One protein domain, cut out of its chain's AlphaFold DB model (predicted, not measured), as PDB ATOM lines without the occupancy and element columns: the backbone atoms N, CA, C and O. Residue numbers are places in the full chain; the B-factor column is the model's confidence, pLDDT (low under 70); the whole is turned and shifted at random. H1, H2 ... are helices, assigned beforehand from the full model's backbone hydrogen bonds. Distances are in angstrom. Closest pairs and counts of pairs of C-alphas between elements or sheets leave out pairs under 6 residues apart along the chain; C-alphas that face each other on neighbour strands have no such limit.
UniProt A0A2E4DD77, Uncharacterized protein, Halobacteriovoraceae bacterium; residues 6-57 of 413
ATOM      1  N   LYS A   6       4.469 -11.100  -9.797       94.31
ATOM      2  CA  LYS A   6       4.900 -10.380 -11.006       94.31
ATOM      3  C   LYS A   6       4.750  -8.877 -10.824       94.31
ATOM      4  O   LYS A   6       5.686  -8.138 -11.125       94.31
ATOM      5  N   THR A   7       3.617  -8.430 -10.291       94.88
ATOM      6  CA  THR A   7       3.387  -7.017  -9.980       94.88
ATOM      7  C   THR A   7       4.439  -6.501  -8.998       94.88
ATOM      8  O   THR A   7       5.082  -5.490  -9.264       94.88
ATOM      9  N   LEU A   8       4.706  -7.221  -7.907       95.00
ATOM     10  CA  LEU A   8       5.704  -6.836  -6.908       95.00
ATOM     11  C   LEU A   8       7.122  -6.771  -7.487       95.00
ATOM     12  O   LEU A   8       7.877  -5.878  -7.112       95.00
ATOM     13  N   LYS A   9       7.480  -7.637  -8.445       94.00
ATOM     14  CA  LYS A   9       8.760  -7.537  -9.173       94.00
ATOM     15  C   LYS A   9       8.867  -6.258 -10.005       94.00
ATOM     16  O   LYS A   9       9.931  -5.638 -10.011       94.00
ATOM     17  N   LEU A  10       7.790  -5.836 -10.672       93.12
ATOM     18  CA  LEU A  10       7.761  -4.554 -11.391       93.12
ATOM     19  C   LEU A  10       7.966  -3.388 -10.413       93.12
ATOM     20  O   LEU A  10       8.817  -2.525 -10.633       93.12
ATOM     21  N   LYS A  11       7.251  -3.417  -9.281       93.75
ATOM     22  CA  LYS A  11       7.349  -2.401  -8.224       93.75
ATOM     23  C   LYS A  11       8.712  -2.352  -7.554       93.75
ATOM     24  O   LYS A  11       9.193  -1.271  -7.226       93.75
ATOM     25  N   LEU A  12       9.379  -3.490  -7.423       93.50
ATOM     26  CA  LEU A  12      10.740  -3.562  -6.913       93.50
ATOM     27  C   LEU A  12      11.727  -2.791  -7.796       93.50
ATOM     28  O   LEU A  12      12.578  -2.073  -7.276       93.50
ATOM     29  N   ALA A  13      11.605  -2.898  -9.122       92.19
ATOM     30  CA  ALA A  13      12.465  -2.169 -10.052       92.19
ATOM     31  C   ALA A  13      12.254  -0.647  -9.969       92.19
ATOM     32  O   ALA A  13      13.233   0.103  -9.950       92.19
ATOM     33  N   GLU A  14      10.994  -0.201  -9.869       92.31
ATOM     34  CA  GLU A  14      10.637   1.208  -9.650       92.31
ATOM     35  C   GLU A  14      11.233   1.725  -8.330       92.31
ATOM     36  O   GLU A  14      11.952   2.724  -8.310       92.31
ATOM     37  N   SER A  15      10.986   1.016  -7.226       90.88
ATOM     38  CA  SER A  15      11.461   1.413  -5.902       90.88
ATOM     39  C   SER A  15      12.980   1.410  -5.803       90.88
ATOM     40  O   SER A  15      13.547   2.361  -5.281       90.88
ATOM     41  N   ASN A  16      13.667   0.410  -6.361       90.12
ATOM     42  CA  ASN A  16      15.130   0.382  -6.390       90.12
ATOM     43  C   ASN A  16      15.725   1.500  -7.248       90.12
ATOM     44  O   ASN A  16      16.848   1.928  -6.992       90.12
ATOM     45  N   TYR A  17      14.998   1.989  -8.255       89.50
ATOM     46  CA  TYR A  17      15.415   3.183  -8.976       89.50
ATOM     47  C   TYR A  17      15.336   4.421  -8.082       89.50
ATOM     48  O   TYR A  17      16.329   5.126  -7.930       89.50
ATOM     49  N   ILE A  18      14.190   4.637  -7.437       87.19
ATOM     50  CA  ILE A  18      13.958   5.800  -6.572       87.19
ATOM     51  C   ILE A  18      14.879   5.764  -5.340       87.19
ATOM     52  O   ILE A  18      15.418   6.795  -4.945       87.19
ATOM     53  N   ASN A  19      15.139   4.580  -4.776       83.69
ATOM     54  CA  ASN A  19      15.970   4.391  -3.585       83.69
ATOM     55  C   ASN A  19      17.409   4.907  -3.783       83.69
ATOM     56  O   ASN A  19      18.011   5.445  -2.856       83.69
ATOM     57  N   LYS A  20      17.938   4.849  -5.017       76.31
ATOM     58  CA  LYS A  20      19.249   5.434  -5.365       76.31
ATOM     59  C   LYS A  20      19.302   6.951  -5.177       76.31
ATOM     60  O   LYS A  20      20.380   7.497  -4.969       76.31
ATOM     61  N   HIS A  21      18.157   7.622  -5.261       69.00
ATOM     62  CA  HIS A  21      18.017   9.061  -5.031       69.00
ATOM     63  C   HIS A  21      17.568   9.388  -3.597       69.00
ATOM     64  O   HIS A  21      17.720  10.525  -3.151       69.00
ATOM     65  N   TYR A  22      17.005   8.399  -2.899       63.31
ATOM     66  CA  TYR A  22      16.428   8.499  -1.564       63.31
ATOM     67  C   TYR A  22      17.488   8.548  -0.471       63.31
ATOM     68  O   TYR A  22      17.454   9.427   0.373       63.31
ATOM     69  N   ALA A  23      18.465   7.651  -0.487       54.41
ATOM     70  CA  ALA A  23      19.482   7.589   0.549       54.41
ATOM     71  C   ALA A  23      20.857   7.620  -0.102       54.41
ATOM     72  O   ALA A  23      21.111   6.898  -1.064       54.41
ATOM     73  N   SER A  24      21.763   8.420   0.444       49.62
ATOM     74  CA  SER A  24      23.197   8.284   0.212       49.62
ATOM     75  C   SER A  24      23.676   6.901   0.700       49.62
ATOM     76  O   SER A  24      24.275   6.801   1.764       49.62
ATOM     77  N   GLY A  25      23.371   5.830  -0.045       50.94
ATOM     78  CA  GLY A  25      23.944   4.493   0.140       50.94
ATOM     79  C   GLY A  25      23.096   3.392   0.797       50.94
ATOM     80  O   GLY A  25      23.699   2.481   1.355       50.94
ATOM     81  N   ASN A  26      21.755   3.388   0.742       60.59
ATOM     82  CA  ASN A  26      21.018   2.196   1.208       60.59
ATOM     83  C   ASN A  26      21.132   1.018   0.228       60.59
ATOM     84  O   ASN A  26      21.090   1.197  -0.993       60.59
ATOM     85  N   ASN A  27      21.223  -0.192   0.791       69.38
ATOM     86  CA  ASN A  27      21.204  -1.450   0.047       69.38
ATOM     87  C   ASN A  27      19.937  -1.554  -0.823       69.38
ATOM     88  O   ASN A  27      18.869  -1.085  -0.407       69.38
ATOM     89  N   PRO A  28      20.035  -2.147  -2.027       78.25
ATOM     90  CA  PRO A  28      18.862  -2.441  -2.835       78.25
ATOM     91  C   PRO A  28      17.871  -3.289  -2.036       78.25
ATOM     92  O   PRO A  28      18.246  -4.115  -1.208       78.25
ATOM     93  N   ILE A  29      16.589  -3.054  -2.284       86.06
ATOM     94  CA  ILE A  29      15.509  -3.870  -1.749       86.06
ATOM     95  C   ILE A  29      15.534  -5.178  -2.536       86.06
ATOM     96  O   ILE A  29      15.470  -5.156  -3.770       86.06
ATOM     97  N   ASP A  30      15.609  -6.302  -1.829       87.12
ATOM     98  CA  ASP A  30      15.657  -7.623  -2.460       87.12
ATOM     99  C   ASP A  30      14.262  -8.126  -2.850       87.12
ATOM    100  O   ASP A  30      14.087  -8.745  -3.900       87.12
ATOM    101  N   LYS A  31      13.254  -7.867  -2.006       91.81
ATOM    102  CA  LYS A  31      11.858  -8.259  -2.238       91.81
ATOM    103  C   LYS A  31      10.880  -7.485  -1.350       91.81
ATOM    104  O   LYS A  31      11.267  -6.930  -0.325       91.81
ATOM    105  N   TYR A  32       9.606  -7.532  -1.729       92.88
ATOM    106  CA  TYR A  32       8.475  -7.165  -0.877       92.88
ATOM    107  C   TYR A  32       7.726  -8.424  -0.451       92.88
ATOM    108  O   TYR A  32       7.505  -9.308  -1.278       92.88
ATOM    109  N   ASP A  33       7.317  -8.495   0.814       89.38
ATOM    110  CA  ASP A  33       6.581  -9.651   1.342       89.38
ATOM    111  C   ASP A  33       5.078  -9.580   1.025       89.38
ATOM    112  O   ASP A  33       4.378 -10.591   1.021       89.38
ATOM    113  N   SER A  34       4.565  -8.378   0.761       90.88
ATOM    114  CA  SER A  34       3.171  -8.136   0.385       90.88
ATOM    115  C   SER A  34       2.998  -6.806  -0.348       90.88
ATOM    116  O   SER A  34       3.852  -5.916  -0.265       90.88
ATOM    117  N   PHE A  35       1.852  -6.626  -1.010       91.19
ATOM    118  CA  PHE A  35       1.489  -5.346  -1.623       91.19
ATOM    119  C   PHE A  35       1.417  -4.204  -0.598       91.19
ATOM    120  O   PHE A  35       1.897  -3.106  -0.862       91.19
ATOM    121  N   ASP A  36       0.911  -4.482   0.606       90.38
ATOM    122  CA  ASP A  36       0.884  -3.511   1.702       90.38
ATOM    123  C   ASP A  36       2.295  -3.105   2.146       90.38
ATOM    124  O   ASP A  36       2.561  -1.918   2.320       90.38
ATOM    125  N   SER A  37       3.223  -4.065   2.261       91.75
ATOM    126  CA  SER A  37       4.623  -3.763   2.600       91.75
ATOM    127  C   SER A  37       5.286  -2.870   1.547       91.75
ATOM    128  O   SER A  37       6.045  -1.960   1.884       91.75
ATOM    129  N   PHE A  38       4.946  -3.082   0.271       92.62
ATOM    130  CA  PHE A  38       5.385  -2.237  -0.829       92.62
ATOM    131  C   PHE A  38       4.826  -0.813  -0.704       92.62
ATOM    132  O   PHE A  38       5.603   0.138  -0.776       92.62
ATOM    133  N   LEU A  39       3.516  -0.645  -0.483       91.44
ATOM    134  CA  LEU A  39       2.901   0.681  -0.352       91.44
ATOM    135  C   LEU A  39       3.465   1.465   0.835       91.44
ATOM    136  O   LEU A  39       3.782   2.646   0.696       91.44
ATOM    137  N   GLU A  40       3.641   0.809   1.981       90.69
ATOM    138  CA  GLU A  40       4.225   1.415   3.180       90.69
ATOM    139  C   GLU A  40       5.670   1.864   2.956       90.69
ATOM    140  O   GLU A  40       6.057   2.987   3.308       90.69
ATOM    141  N   HIS A  41       6.464   1.018   2.295       90.00
ATOM    142  CA  HIS A  41       7.823   1.370   1.911       90.00
ATOM    143  C   HIS A  41       7.837   2.545   0.926       90.00
ATOM    144  O   HIS A  41       8.575   3.511   1.130       90.00
ATOM    145  N   ARG A  42       6.996   2.508  -0.118       89.19
ATOM    146  CA  ARG A  42       6.888   3.580  -1.118       89.19
ATOM    147  C   ARG A  42       6.496   4.901  -0.459       89.19
ATOM    148  O   ARG A  42       7.119   5.923  -0.737       89.19
ATOM    149  N   ARG A  43       5.536   4.882   0.469       88.44
ATOM    150  CA  ARG A  43       5.119   6.062   1.236       88.44
ATOM    151  C   ARG A  43       6.258   6.659   2.050       88.44
ATOM    152  O   ARG A  43       6.504   7.863   1.973       88.44
ATOM    153  N   SER A  44       6.960   5.815   2.801       87.56
ATOM    154  CA  SER A  44       8.115   6.226   3.603       87.56
ATOM    155  C   SER A  44       9.195   6.852   2.720       87.56
ATOM    156  O   SER A  44       9.692   7.939   3.021       87.56
ATOM    157  N   MET A  45       9.467   6.218   1.575       87.50
ATOM    158  CA  MET A  45      10.436   6.685   0.597       87.50
ATOM    159  C   MET A  45      10.094   8.085   0.080       87.50
ATOM    160  O   MET A  45      10.872   9.020   0.222       87.50
ATOM    161  N   PHE A  46       8.906   8.307  -0.468       86.31
ATOM    162  CA  PHE A  46       8.594   9.640  -0.976       86.31
ATOM    163  C   PHE A  46       8.461  10.701   0.130       86.31
ATOM    164  O   PHE A  46       8.814  11.857  -0.102       86.31
ATOM    165  N   THR A  47       8.017  10.322   1.334       86.00
ATOM    166  CA  THR A  47       7.957  11.239   2.483       86.00
ATOM    167  C   THR A  47       9.340  11.763   2.843       86.00
ATOM    168  O   THR A  47       9.499  12.968   3.041       86.00
ATOM    169  N   TYR A  48      10.363  10.907   2.872       86.12
ATOM    170  CA  TYR A  48      11.708  11.397   3.151       86.12
ATOM    171  C   TYR A  48      12.340  12.114   1.951       86.12
ATOM    172  O   TYR A  48      13.032  13.100   2.171       86.12
ATOM    173  N   ILE A  49      12.068  11.745   0.686       85.38
ATOM    174  CA  ILE A  49      12.535  12.575  -0.456       85.38
ATOM    175  C   ILE A  49      12.000  13.999  -0.306       85.38
ATOM    176  O   ILE A  49      12.751  14.963  -0.452       85.38
ATOM    177  N   ARG A  50      10.715  14.127   0.041       84.75
ATOM    178  CA  ARG A  50      10.086  15.419   0.301       84.75
ATOM    179  C   ARG A  50      10.721  16.133   1.495       84.75
ATOM    180  O   ARG A  50      10.988  17.322   1.401       84.75
ATOM    181  N   SER A  51      11.009  15.447   2.602       84.44
ATOM    182  CA  SER A  51      11.651  16.098   3.756       84.44
ATOM    183  C   SER A  51      13.067  16.594   3.438       84.44
ATOM    184  O   SER A  51      13.451  17.675   3.877       84.44
ATOM    185  N   GLN A  52      13.825  15.858   2.621       81.94
ATOM    186  CA  GLN A  52      15.139  16.297   2.146       81.94
ATOM    187  C   GLN A  52      15.048  17.489   1.200       81.94
ATOM    188  O   GLN A  52      15.955  18.319   1.180       81.94
ATOM    189  N   SER A  53      13.972  17.580   0.419       78.44
ATOM    190  CA  SER A  53      13.729  18.710  -0.470       78.44
ATOM    191  C   SER A  53      13.723  20.012   0.346       78.44
ATOM    192  O   SER A  53      14.556  20.882   0.095       78.44
ATOM    193  N   PHE A  54      12.945  20.080   1.432       72.81
ATOM    194  CA  PHE A  54      12.909  21.231   2.346       72.81
ATOM    195  C   PHE A  54      14.282  21.646   2.891       72.81
ATOM    196  O   PHE A  54      14.533  22.836   3.057       72.81
ATOM    197  N   LEU A  55      15.171  20.687   3.168       74.94
ATOM    198  CA  LEU A  55      16.516  20.970   3.684       74.94
ATOM    199  C   LEU A  55      17.476  21.483   2.602       74.94
ATOM    200  O   LEU A  55      18.408  22.225   2.907       74.94
ATOM    201  N   ARG A  56      17.273  21.075   1.345       71.50
ATOM    202  CA  ARG A  56      18.120  21.464   0.208       71.50
ATOM    203  C   ARG A  56      17.773  22.846  -0.330       71.50
ATOM    204  O   ARG A  56      18.659  23.541  -0.821       71.50
ATOM    205  N   PHE A  57      16.504  23.241  -0.259       69.00
ATOM    206  CA  PHE A  57      16.058  24.516  -0.807       69.00
ATOM    207  C   PHE A  57      16.351  25.667   0.157       69.00
ATOM    208  O   PHE A  57      15.545  26.020   1.018       69.00
TER     209      PHE A  57
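This is residues 6 to 57 of the 413 residues of an uncharacterized protein of Halobacteriovoraceae bacterium (UniProt A0A2E4DD77). Two helices, H1 then H2, lie side by side and run the same way, and a long loop, residues 23 to 34, returns from the end of H1 to the start of H2. The printed part has 52 residues with two named helices and no named strand; its class is all helix. It is elongated, spanning 38 by 19 by 13 A, and only just compact, close to loose, with a radius of gyration of the C-alphas of 11.5 A.

Start with H1, residues 6 to 22, which has a kink of 26 degrees near residue 16. It touches H2, residues 35 to 56, at a shallow tilt of 17 degrees, the same way; look at the closest C-alphas, those of Tyr 22 and Ile 49, 5.7 A apart. Within hydrogen-bond range are 11 of 13 O i to N i+4 pairs in H1 and 17 of 18 in H2.

Find C-alpha 6 at (4.900, -10.380, -11.006); from there H1 runs 24.1 A to C-alpha 22. H2 runs 31.6 A from C-alpha 35 at (1.489, -5.346, -1.623) to C-alpha 56 at (18.120, 21.464, 0.208).

The C-alphas of Lys 6 and Phe 57, the two farthest apart, are 38.0 A apart. The printed part has no cut, and the 12-residue link is long. Look for pLDDT under 70 at residues 21 to 27 and 57.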